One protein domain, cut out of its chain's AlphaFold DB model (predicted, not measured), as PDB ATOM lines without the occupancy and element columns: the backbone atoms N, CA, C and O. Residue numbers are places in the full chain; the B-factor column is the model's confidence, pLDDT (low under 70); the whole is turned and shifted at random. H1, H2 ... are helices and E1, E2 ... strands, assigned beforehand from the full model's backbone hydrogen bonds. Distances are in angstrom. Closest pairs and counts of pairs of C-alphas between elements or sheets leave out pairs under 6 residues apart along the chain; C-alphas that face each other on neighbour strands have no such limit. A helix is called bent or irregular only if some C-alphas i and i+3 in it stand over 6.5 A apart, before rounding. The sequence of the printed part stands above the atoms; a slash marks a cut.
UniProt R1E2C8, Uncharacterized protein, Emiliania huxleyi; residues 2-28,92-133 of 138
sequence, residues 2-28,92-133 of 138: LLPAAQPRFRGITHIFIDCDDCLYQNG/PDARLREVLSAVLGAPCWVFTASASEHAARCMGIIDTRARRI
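AT A GLANCE: This is residues 2 to 28 and 92 to 133 of the 138 residues of an uncharacterized protein of Emiliania huxleyi (UniProt R1E2C8). Picture a loose, open triangle: a short ribbon of two parallel strands, E1 and E2, makes one side, and the helices H1 and H2 make the other two, coming near each other where H1 begins and H2 ends. The contacts between these sides are few, and a stretch of 14 residues with no named element, residues 2 to 15, leads in from far out to E1. The printed part has 69 residues, with two named strands and two named helices in the order E1, H1, E2, H2; the sheet's order is E1, E2, with both strands parallel. The class is mixed, helices and strands, but under half of the residues, 28 of the 69, are in named elements. The whole is only just compact, close to loose, with a radius of gyration of the C-alphas of 12.9 A and spans of 37 by 26 by 25 A.

HOW THE PARTS SIT: Begin with the sheet, where E1, residues 16 to 18, is the parallel neighbour of E2, residues 108 to 110, with 29 degrees between their directions. Look at the C-alphas that face each other: those of Ile 16 and Cys 108 are 4.7 A apart, and those of Ile 18 and Val 110 are 5.0 A apart. In the backbone you will find N 18 and O 109 at 2.9 A and N 109 and O 16 at 2.8 A, both within hydrogen-bond range. Before E2 comes H1, residues 94 to 104; its closest C-alpha to E2 is that of Leu 100, 7.9 A from that of Cys 108. After E2 comes H2, residues 116 to 126; the closest C-alphas of these two are those of Val 110 and Ala 119, 7.5 A apart. H1 and H2 are close but not clearly touching, and their closest C-alphas, those of Ala 94 and Ile 126, are 7.9 A apart. Their lines are only just about perpendicular, at 72 degrees. E1 and H2 are apart. In H2 every O i to N i+4 pair is within hydrogen-bond range; in H1 6 of 7 are.

IN THESE COORDINATES: Start at C-alpha 2 and pass along the 14 residues to His 15; then find C-alpha 16 at (290.333, 424.076, 462.647), where E1 begins, and follow it to Ile 18. Beyond the cut, find C-alpha 94 at (298.780, 412.932, 449.533); from there H1 runs 15.1 A to C-alpha 104. H1 is neither bent nor irregular, but only just: C-alphas 101 and 104 are 6.3 A apart. E2 then runs 6.9 A from Cys 108 to Val 110, against 6.5 A for E1. H2 runs 15.3 A from Ser 116 to its end at C-alpha 126, which stands at (291.134, 411.059, 450.610).

THE WHOLE: Look for the two C-alphas farthest apart, those of Leu 2 and Ala 115, at 41.0 A; the C-alphas of Leu 2 and Ile 133, the first and last printed, are 30.9 A apart. The C-alphas of residues 2 to 15 lie 12 to 25 A from the mean of the C-alphas. Residues 29 to 91 are cut out and not printed, and C-alphas 28 and 92 are 15.0 A apart across this cut, which falls in the link from E1 to H1. The links from H1 to E2, 3 residues, and from E2 to H2, 5 residues, are tight. Read the B-factor column for the model's confidence: the mean pLDDT of the printed part is 79.3, and 18 residues are under 70, namely residues 2 to 10, 103 to 105 and 128 to 133.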
ATOM      1  N   LEU A   2     317.867 413.702 458.060       37.06
ATOM      2  CA  LEU A   2     316.444 413.946 458.326       37.06
ATOM      3  C   LEU A   2     316.135 415.404 457.974       37.06
ATOM      4  O   LEU A   2     316.816 416.304 458.461       37.06
ATOM      5  N   LEU A   3     315.136 415.628 457.119       36.38
ATOM      6  CA  LEU A   3     314.560 416.957 456.935       36.38
ATOM      7  C   LEU A   3     313.951 417.398 458.278       36.38
ATOM      8  O   LEU A   3     313.302 416.578 458.932       36.38
ATOM      9  N   PRO A   4     314.171 418.647 458.725       47.38
ATOM     10  CA  PRO A   4     313.545 419.133 459.945       47.38
ATOM     11  C   PRO A   4     312.023 419.049 459.800       47.38
ATOM     12  O   PRO A   4     311.483 419.367 458.739       47.38
ATOM     13  N   ALA A   5     311.339 418.615 460.863       56.72
ATOM     14  CA  ALA A   5     309.885 418.664 460.919       56.72
ATOM     15  C   ALA A   5     309.443 420.102 460.617       56.72
ATOM     16  O   ALA A   5     309.942 421.046 461.238       56.72
ATOM     17  N   ALA A   6     308.571 420.271 459.621       57.62
ATOM     18  CA  ALA A   6     308.054 421.581 459.262       57.62
ATOM     19  C   ALA A   6     307.441 422.220 460.515       57.62
ATOM     20  O   ALA A   6     306.606 421.608 461.182       57.62
ATOM     21  N   GLN A   7     307.896 423.421 460.878       58.03
ATOM     22  CA  GLN A   7     307.260 424.144 461.970       58.03
ATOM     23  C   GLN A   7     305.858 424.564 461.516       58.03
ATOM     24  O   GLN A   7     305.734 425.072 460.395       58.03
ATOM     25  N   PRO A   8     304.821 424.389 462.356       61.47
ATOM     26  CA  PRO A   8     303.476 424.818 462.009       61.47
ATOM     27  C   PRO A   8     303.500 426.306 461.664       61.47
ATOM     28  O   PRO A   8     304.069 427.134 462.382       61.47
ATOM     29  N   ARG A   9     302.929 426.631 460.503       64.94
ATOM     30  CA  ARG A   9     303.038 427.968 459.906       64.94
ATOM     31  C   ARG A   9     302.175 428.989 460.646       64.94
ATOM     32  O   ARG A   9     302.468 430.181 460.605       64.94
ATOM     33  N   PHE A  10     301.144 428.518 461.341       69.44
ATOM     34  CA  PHE A  10     300.232 429.330 462.130       69.44
ATOM     35  C   PHE A  10     300.451 429.073 463.623       69.44
ATOM     36  O   PHE A  10     300.467 427.931 464.073       69.44
ATOM     37  N   ARG A  11     300.631 430.145 464.402       74.44
ATOM     38  CA  ARG A  11     300.774 430.079 465.865       74.44
ATOM     39  C   ARG A  11     299.471 430.503 466.530       74.44
ATOM     40  O   ARG A  11     298.830 431.440 466.069       74.44
ATOM     41  N   GLY A  12     299.115 429.842 467.628       80.75
ATOM     42  CA  GLY A  12     297.928 430.177 468.423       80.75
ATOM     43  C   GLY A  12     296.602 429.651 467.864       80.75
ATOM     44  O   GLY A  12     295.568 429.886 468.479       80.75
ATOM     45  N   ILE A  13     296.618 428.920 466.743       82.38
ATOM     46  CA  ILE A  13     295.444 428.174 466.281       82.38
ATOM     47  C   ILE A  13     295.315 426.921 467.141       82.38
ATOM     48  O   ILE A  13     296.236 426.110 467.207       82.38
ATOM     49  N   THR A  14     294.174 426.781 467.808       84.81
ATOM     50  CA  THR A  14     293.870 425.623 468.656       84.81
ATOM     51  C   THR A  14     292.894 424.662 467.991       84.81
ATOM     52  O   THR A  14     292.905 423.485 468.329       84.81
ATOM     53  N   HIS A  15     292.065 425.152 467.061       85.94
ATOM     54  CA  HIS A  15     291.034 424.367 466.390       85.94
ATOM     55  C   HIS A  15     290.861 424.799 464.941       85.94
ATOM     56  O   HIS A  15     290.960 425.989 464.631       85.94
ATOM     57  N   ILE A  16     290.575 423.836 464.068       85.56
ATOM     58  CA  ILE A  16     290.333 424.076 462.647       85.56
ATOM     59  C   ILE A  16     289.094 423.307 462.219       85.56
ATOM     60  O   ILE A  16     289.013 422.097 462.412       85.56
ATOM     61  N   PHE A  17     288.156 424.012 461.602       90.31
ATOM     62  CA  PHE A  17     286.986 423.426 460.966       90.31
ATOM     63  C   PHE A  17     287.170 423.500 459.455       90.31
ATOM     64  O   PHE A  17     287.553 424.550 458.936       90.31
ATOM     65  N   ILE A  18     286.941 422.387 458.767       90.31
ATOM     66  CA  ILE A  18     287.147 422.263 457.324       90.31
ATOM     67  C   ILE A  18     285.874 421.697 456.710       90.31
ATOM     68  O   ILE A  18     285.352 420.692 457.191       90.31
ATOM     69  N   ASP A  19     285.374 422.346 455.666       93.75
ATOM     70  CA  ASP A  19     284.251 421.815 454.897       93.75
ATOM     71  C   ASP A  19     284.662 420.546 454.127       93.75
ATOM     72  O   ASP A  19     285.844 420.301 453.904       93.75
ATOM     73  N   CYS A  20     283.698 419.716 453.734       93.44
ATOM     74  CA  CYS A  20     283.942 418.464 453.024       93.44
ATOM     75  C   CYS A  20     283.876 418.648 451.504       93.44
ATOM     76  O   CYS A  20     284.907 418.607 450.825       93.44
ATOM     77  N   ASP A  21     282.668 418.839 450.983       94.00
ATOM     78  CA  ASP A  21     282.372 418.860 449.555       94.00
ATOM     79  C   ASP A  21     283.035 420.042 448.844       94.00
ATOM     80  O   ASP A  21     282.963 421.179 449.300       94.00
ATOM     81  N   ASP A  22     283.733 419.761 447.738       92.38
ATOM     82  CA  ASP A  22     284.507 420.742 446.959       92.38
ATOM     83  C   ASP A  22     285.555 421.547 447.782       92.38
ATOM     84  O   ASP A  22     286.097 422.556 447.314       92.38
ATOM     85  N   CYS A  23     285.895 421.074 448.991       92.25
ATOM     86  CA  CYS A  23     286.908 421.648 449.880       92.25
ATOM     87  C   CYS A  23     288.026 420.645 450.213       92.25
ATOM     88  O   CYS A  23     289.185 420.892 449.875       92.25
ATOM     89  N   LEU A  24     287.696 419.501 450.829       91.69
ATOM     90  CA  LEU A  24     288.657 418.425 451.142       91.69
ATOM     91  C   LEU A  24     288.985 417.550 449.933       91.69
ATOM     92  O   LEU A  24     289.956 416.803 449.942       91.69
ATOM     93  N   TYR A  25     288.191 417.643 448.883       91.12
ATOM     94  CA  TYR A  25     288.505 417.075 447.589       91.12
ATOM     95  C   TYR A  25     288.025 418.043 446.515       91.12
ATOM     96  O   TYR A  25     287.079 418.800 446.724       91.12
ATOM     97  N   GLN A  26     288.670 418.021 445.354       88.50
ATOM     98  CA  GLN A  26     288.218 418.766 444.186       88.50
ATOM     99  C   GLN A  26     288.209 417.826 442.991       88.50
ATOM    100  O   GLN A  26     289.250 417.323 442.584       88.50
ATOM    101  N   ASN A  27     287.028 417.598 442.421       93.19
ATOM    102  CA  ASN A  27     286.851 416.708 441.272       93.19
ATOM    103  C   ASN A  27     286.039 417.366 440.152       93.19
ATOM    104  O   ASN A  27     285.202 416.745 439.499       93.19
ATOM    105  N   GLY A  28     286.257 418.666 439.945       93.81
ATOM    106  CA  GLY A  28     285.578 419.423 438.895       93.81
ATOM    107  C   GLY A  28     284.055 419.393 439.036       93.81
ATOM    108  O   GLY A  28     283.354 419.255 438.028       93.81
ATOM    109  N   PRO A  92     292.603 409.680 446.352       92.12
ATOM    110  CA  PRO A  92     293.505 409.987 447.456       92.12
ATOM    111  C   PRO A  92     294.366 411.226 447.171       92.12
ATOM    112  O   PRO A  92     295.016 411.301 446.129       92.12
ATOM    113  N   ASP A  93     294.473 412.146 448.137       90.25
ATOM    114  CA  ASP A  93     295.302 413.353 448.012       90.25
ATOM    115  C   ASP A  93     296.414 413.376 449.075       90.25
ATOM    116  O   ASP A  93     296.249 413.784 450.231       90.25
ATOM    117  N   ALA A  94     297.605 412.931 448.668       85.38
ATOM    118  CA  ALA A  94     298.780 412.932 449.533       85.38
ATOM    119  C   ALA A  94     299.241 414.350 449.907       85.38
ATOM    120  O   ALA A  94     299.801 414.539 450.989       85.38
ATOM    121  N   ARG A  95     299.004 415.347 449.046       85.62
ATOM    122  CA  ARG A  95     299.436 416.723 449.290       85.62
ATOM    123  C   ARG A  95     298.536 417.405 450.307       85.62
ATOM    124  O   ARG A  95     299.048 418.085 451.197       85.62
ATOM    125  N   LEU A  96     297.228 417.184 450.225       86.25
ATOM    126  CA  LEU A  96     296.292 417.627 451.251       86.25
ATOM    127  C   LEU A  96     296.686 417.067 452.621       86.25
ATOM    128  O   LEU A  96     296.773 417.822 453.588       86.25
ATOM    129  N   ARG A  97     297.042 415.779 452.700       78.44
ATOM    130  CA  ARG A  97     297.531 415.170 453.948       78.44
ATOM    131  C   ARG A  97     298.757 415.892 454.513       78.44
ATOM    132  O   ARG A  97     298.827 416.143 455.717       78.44
ATOM    133  N   GLU A  98     299.736 416.220 453.674       81.00
ATOM    134  CA  GLU A  98     300.915 416.982 454.105       81.00
ATOM    135  C   GLU A  98     300.526 418.366 454.637       81.00
ATOM    136  O   GLU A  98     301.043 418.791 455.666       81.00
ATOM    137  N   VAL A  99     299.591 419.055 453.979       82.69
ATOM    138  CA  VAL A  99     299.114 420.371 454.425       82.69
ATOM    139  C   VAL A  99     298.421 420.265 455.784       82.69
ATOM    140  O   VAL A  99     298.785 420.995 456.709       82.69
ATOM    141  N   LEU A 100     297.482 419.329 455.937       78.12
ATOM    142  CA  LEU A 100     296.734 419.143 457.182       78.12
ATOM    143  C   LEU A 100     297.652 418.753 458.351       78.12
ATOM    144  O   LEU A 100     297.531 419.305 459.441       78.12
ATOM    145  N   SER A 101     298.609 417.850 458.122       73.31
ATOM    146  CA  SER A 101     299.505 417.368 459.183       73.31
ATOM    147  C   SER A 101     300.633 418.342 459.534       73.31
ATOM    148  O   SER A 101     300.940 418.520 460.712       73.31
ATOM    149  N   ALA A 102     301.263 418.971 458.540       70.12
ATOM    150  CA  ALA A 102     302.507 419.715 458.735       70.12
ATOM    151  C   ALA A 102     302.313 421.233 458.850       70.12
ATOM    152  O   ALA A 102     303.091 421.904 459.525       70.12
ATOM    153  N   VAL A 103     301.307 421.801 458.176       63.31
ATOM    154  CA  VAL A 103     301.131 423.264 458.108       63.31
ATOM    155  C   VAL A 103     300.233 423.762 459.227       63.31
ATOM    156  O   VAL A 103     300.503 424.819 459.805       63.31
ATOM    157  N   LEU A 104     299.179 423.003 459.514       69.25
ATOM    158  CA  LEU A 104     298.132 423.413 460.435       69.25
ATOM    159  C   LEU A 104     298.472 423.086 461.891       69.25
ATOM    160  O   LEU A 104     298.246 423.930 462.752       69.25
ATOM    161  N   GLY A 105     299.069 421.918 462.165       69.62
ATOM    162  CA  GLY A 105     299.624 421.557 463.481       69.62
ATOM    163  C   GLY A 105     298.638 421.598 464.657       69.62
ATOM    164  O   GLY A 105     299.067 421.522 465.807       69.62
ATOM    165  N   ALA A 106     297.343 421.726 464.373       75.06
ATOM    166  CA  ALA A 106     296.249 421.816 465.323       75.06
ATOM    167  C   ALA A 106     295.205 420.740 464.993       75.06
ATOM    168  O   ALA A 106     295.100 420.322 463.834       75.06
ATOM    169  N   PRO A 107     294.422 420.291 465.984       81.88
ATOM    170  CA  PRO A 107     293.276 419.429 465.736       81.88
ATOM    171  C   PRO A 107     292.343 420.000 464.651       81.88
ATOM    172  O   PRO A 107     292.059 421.202 464.625       81.88
ATOM    173  N   CYS A 108     291.900 419.127 463.743       84.12
ATOM    174  CA  CYS A 108     291.038 419.463 462.611       84.12
ATOM    175  C   CYS A 108     289.740 418.652 462.683       84.12
ATOM    176  O   CYS A 108     289.784 417.443 462.907       84.12
ATOM    177  N   TRP A 109     288.610 419.306 462.432       88.25
ATOM    178  CA  TRP A 109     287.283 418.701 462.372       88.25
ATOM    179  C   TRP A 109     286.646 418.973 461.019       88.25
ATOM    180  O   TRP A 109     286.699 420.098 460.516       88.25
ATOM    181  N   VAL A 110     286.013 417.952 460.446       91.19
ATOM    182  CA  VAL A 110     285.141 418.151 459.291       91.19
ATOM    183  C   VAL A 110     283.855 418.804 459.786       91.19
ATOM    184  O   VAL A 110     283.201 418.277 460.685       91.19
ATOM    185  N   PHE A 111     283.508 419.954 459.219       92.88
ATOM    186  CA  PHE A 111     282.294 420.693 459.535       92.88
ATOM    187  C   PHE A 111     281.535 420.969 458.245       92.88
ATOM    188  O   PHE A 111     281.900 421.856 457.480       92.88
ATOM    189  N   THR A 112     280.511 420.161 457.990       92.75
ATOM    190  CA  THR A 112     279.821 420.101 456.701       92.75
ATOM    191  C   THR A 112     278.309 419.999 456.889       92.75
ATOM    192  O   THR A 112     277.835 419.573 457.941       92.75
ATOM    193  N   ALA A 113     277.556 420.395 455.861       90.56
ATOM    194  CA  ALA A 113     276.101 420.243 455.803       90.56
ATOM    195  C   ALA A 113     275.652 418.830 455.369       90.56
ATOM    196  O   ALA A 113     274.456 418.541 455.356       90.56
ATOM    197  N   SER A 114     276.599 417.977 454.979       91.38
ATOM    198  CA  SER A 114     276.361 416.619 454.488       91.38
ATOM    199  C   SER A 114     276.187 415.612 455.634       91.38
ATOM    200  O   SER A 114     276.548 415.878 456.781       91.38
ATOM    201  N   ALA A 115     275.651 414.426 455.326       91.50
ATOM    202  CA  ALA A 115     275.536 413.341 456.307       91.50
ATOM    203  C   ALA A 115     276.914 412.920 456.851       91.50
ATOM    204  O   ALA A 115     277.909 412.902 456.115       91.50
ATOM    205  N   SER A 116     276.967 412.494 458.115       91.06
ATOM    206  CA  SER A 116     278.212 412.055 458.764       91.06
ATOM    207  C   SER A 116     278.885 410.894 458.013       91.06
ATOM    208  O   SER A 116     280.103 410.853 457.835       91.06
ATOM    209  N   GLU A 117     278.077 409.987 457.472       93.06
ATOM    210  CA  GLU A 117     278.482 408.818 456.704       93.06
ATOM    211  C   GLU A 117     279.078 409.210 455.357       93.06
ATOM    212  O   GLU A 117     280.021 408.567 454.891       93.06
ATOM    213  N   HIS A 118     278.544 410.262 454.729       94.88
ATOM    214  CA  HIS A 118     279.096 410.814 453.498       94.88
ATOM    215  C   HIS A 118     280.496 411.377 453.755       94.88
ATOM    216  O   HIS A 118     281.454 410.957 453.104       94.88
ATOM    217  N   ALA A 119     280.630 412.237 454.768       94.06
ATOM    218  CA  ALA A 119     281.916 412.805 455.162       94.06
ATOM    219  C   ALA A 119     282.938 411.707 455.506       94.06
ATOM    220  O   ALA A 119     284.080 411.750 455.049       94.06
ATOM    221  N   ALA A 120     282.522 410.670 456.241       92.31
ATOM    222  CA  ALA A 120     283.378 409.539 456.583       92.31
ATOM    223  C   ALA A 120     283.849 408.745 455.350       92.31
ATOM    224  O   ALA A 120     285.008 408.328 455.304       92.31
ATOM    225  N   ARG A 121     282.989 408.545 454.338       94.25
ATOM    226  CA  ARG A 121     283.377 407.895 453.072       94.25
ATOM    227  C   ARG A 121     284.384 408.739 452.298       94.25
ATOM    228  O   ARG A 121     285.416 408.205 451.901       94.25
ATOM    229  N   CYS A 122     284.119 410.037 452.135       94.25
ATOM    230  CA  CYS A 122     285.040 410.967 451.480       94.25
ATOM    231  C   CYS A 122     286.406 410.952 452.174       94.25
ATOM    232  O   CYS A 122     287.428 410.723 451.528       94.25
ATOM    233  N   MET A 123     286.422 411.068 453.504       90.44
ATOM    234  CA  MET A 123     287.655 411.015 454.290       90.44
ATOM    235  C   MET A 123     288.386 409.679 454.174       90.44
ATOM    236  O   MET A 123     289.608 409.681 454.081       90.44
ATOM    237  N   GLY A 124     287.676 408.550 454.133       90.69
ATOM    238  CA  GLY A 124     288.298 407.235 453.951       90.69
ATOM    239  C   GLY A 124     288.990 407.061 452.593       90.69
ATOM    240  O   GLY A 124     289.954 406.301 452.494       90.69
ATOM    241  N   ILE A 125     288.529 407.776 451.561       92.31
ATOM    242  CA  ILE A 125     289.141 407.786 450.225       92.31
ATOM    243  C   ILE A 125     290.338 408.742 450.189       92.31
ATOM    244  O   ILE A 125     291.436 408.349 449.791       92.31
ATOM    245  N   ILE A 126     290.131 409.983 450.635       90.19
ATOM    246  CA  ILE A 126     291.134 411.059 450.610       90.19
ATOM    247  C   ILE A 126     292.312 410.710 451.524       90.19
ATOM    248  O   ILE A 126     293.480 410.859 451.149       90.19
ATOM    249  N   ASP A 127     292.005 410.196 452.716       80.81
ATOM    250  CA  ASP A 127     292.971 409.766 453.710       80.81
ATOM    251  C   ASP A 127     292.718 408.322 454.165       80.81
ATOM    252  O   ASP A 127     292.029 408.049 455.143       80.81
ATOM    253  N   THR A 128     293.397 407.378 453.513       59.44
ATOM    254  CA  THR A 128     293.345 405.930 453.797       59.44
ATOM    255  C   THR A 128     293.768 405.510 455.218       59.44
ATOM    256  O   THR A 128     293.807 404.319 455.528       59.44
ATOM    257  N   ARG A 129     294.108 406.464 456.098       56.88
ATOM    258  CA  ARG A 129     294.434 406.256 457.519       56.88
ATOM    259  C   ARG A 129     293.472 406.951 458.483       56.88
ATOM    260  O   ARG A 129     293.683 406.808 459.690       56.88
ATOM    261  N   ALA A 130     292.473 407.692 457.994       51.53
ATOM    262  CA  ALA A 130     291.521 408.416 458.826       51.53
ATOM    263  C   ALA A 130     290.850 407.442 459.807       51.53
ATOM    264  O   ALA A 130     290.028 406.604 459.435       51.53
ATOM    265  N   ARG A 131     291.256 407.501 461.079       44.16
ATOM    266  CA  ARG A 131     290.599 406.748 462.146       44.16
ATOM    267  C   ARG A 131     289.249 407.406 462.395       44.16
ATOM    268  O   ARG A 131     289.194 408.627 462.532       44.16
ATOM    269  N   ARG A 132     288.183 406.605 462.490       42.09
ATOM    270  CA  ARG A 132     286.924 407.062 463.087       42.09
ATOM    271  C   ARG A 132     287.252 407.617 464.470       42.09
ATOM    272  O   ARG A 132     287.779 406.889 465.309       42.09
ATOM    273  N   ILE A 133     286.985 408.899 464.681       47.47
ATOM    274  CA  ILE A 133     286.840 409.429 466.030       47.47
ATOM    275  C   ILE A 133     285.422 409.023 466.424       47.47
ATOM    276  O   ILE A 133     284.462 409.690 466.056       47.47
TER     277      ILE A 133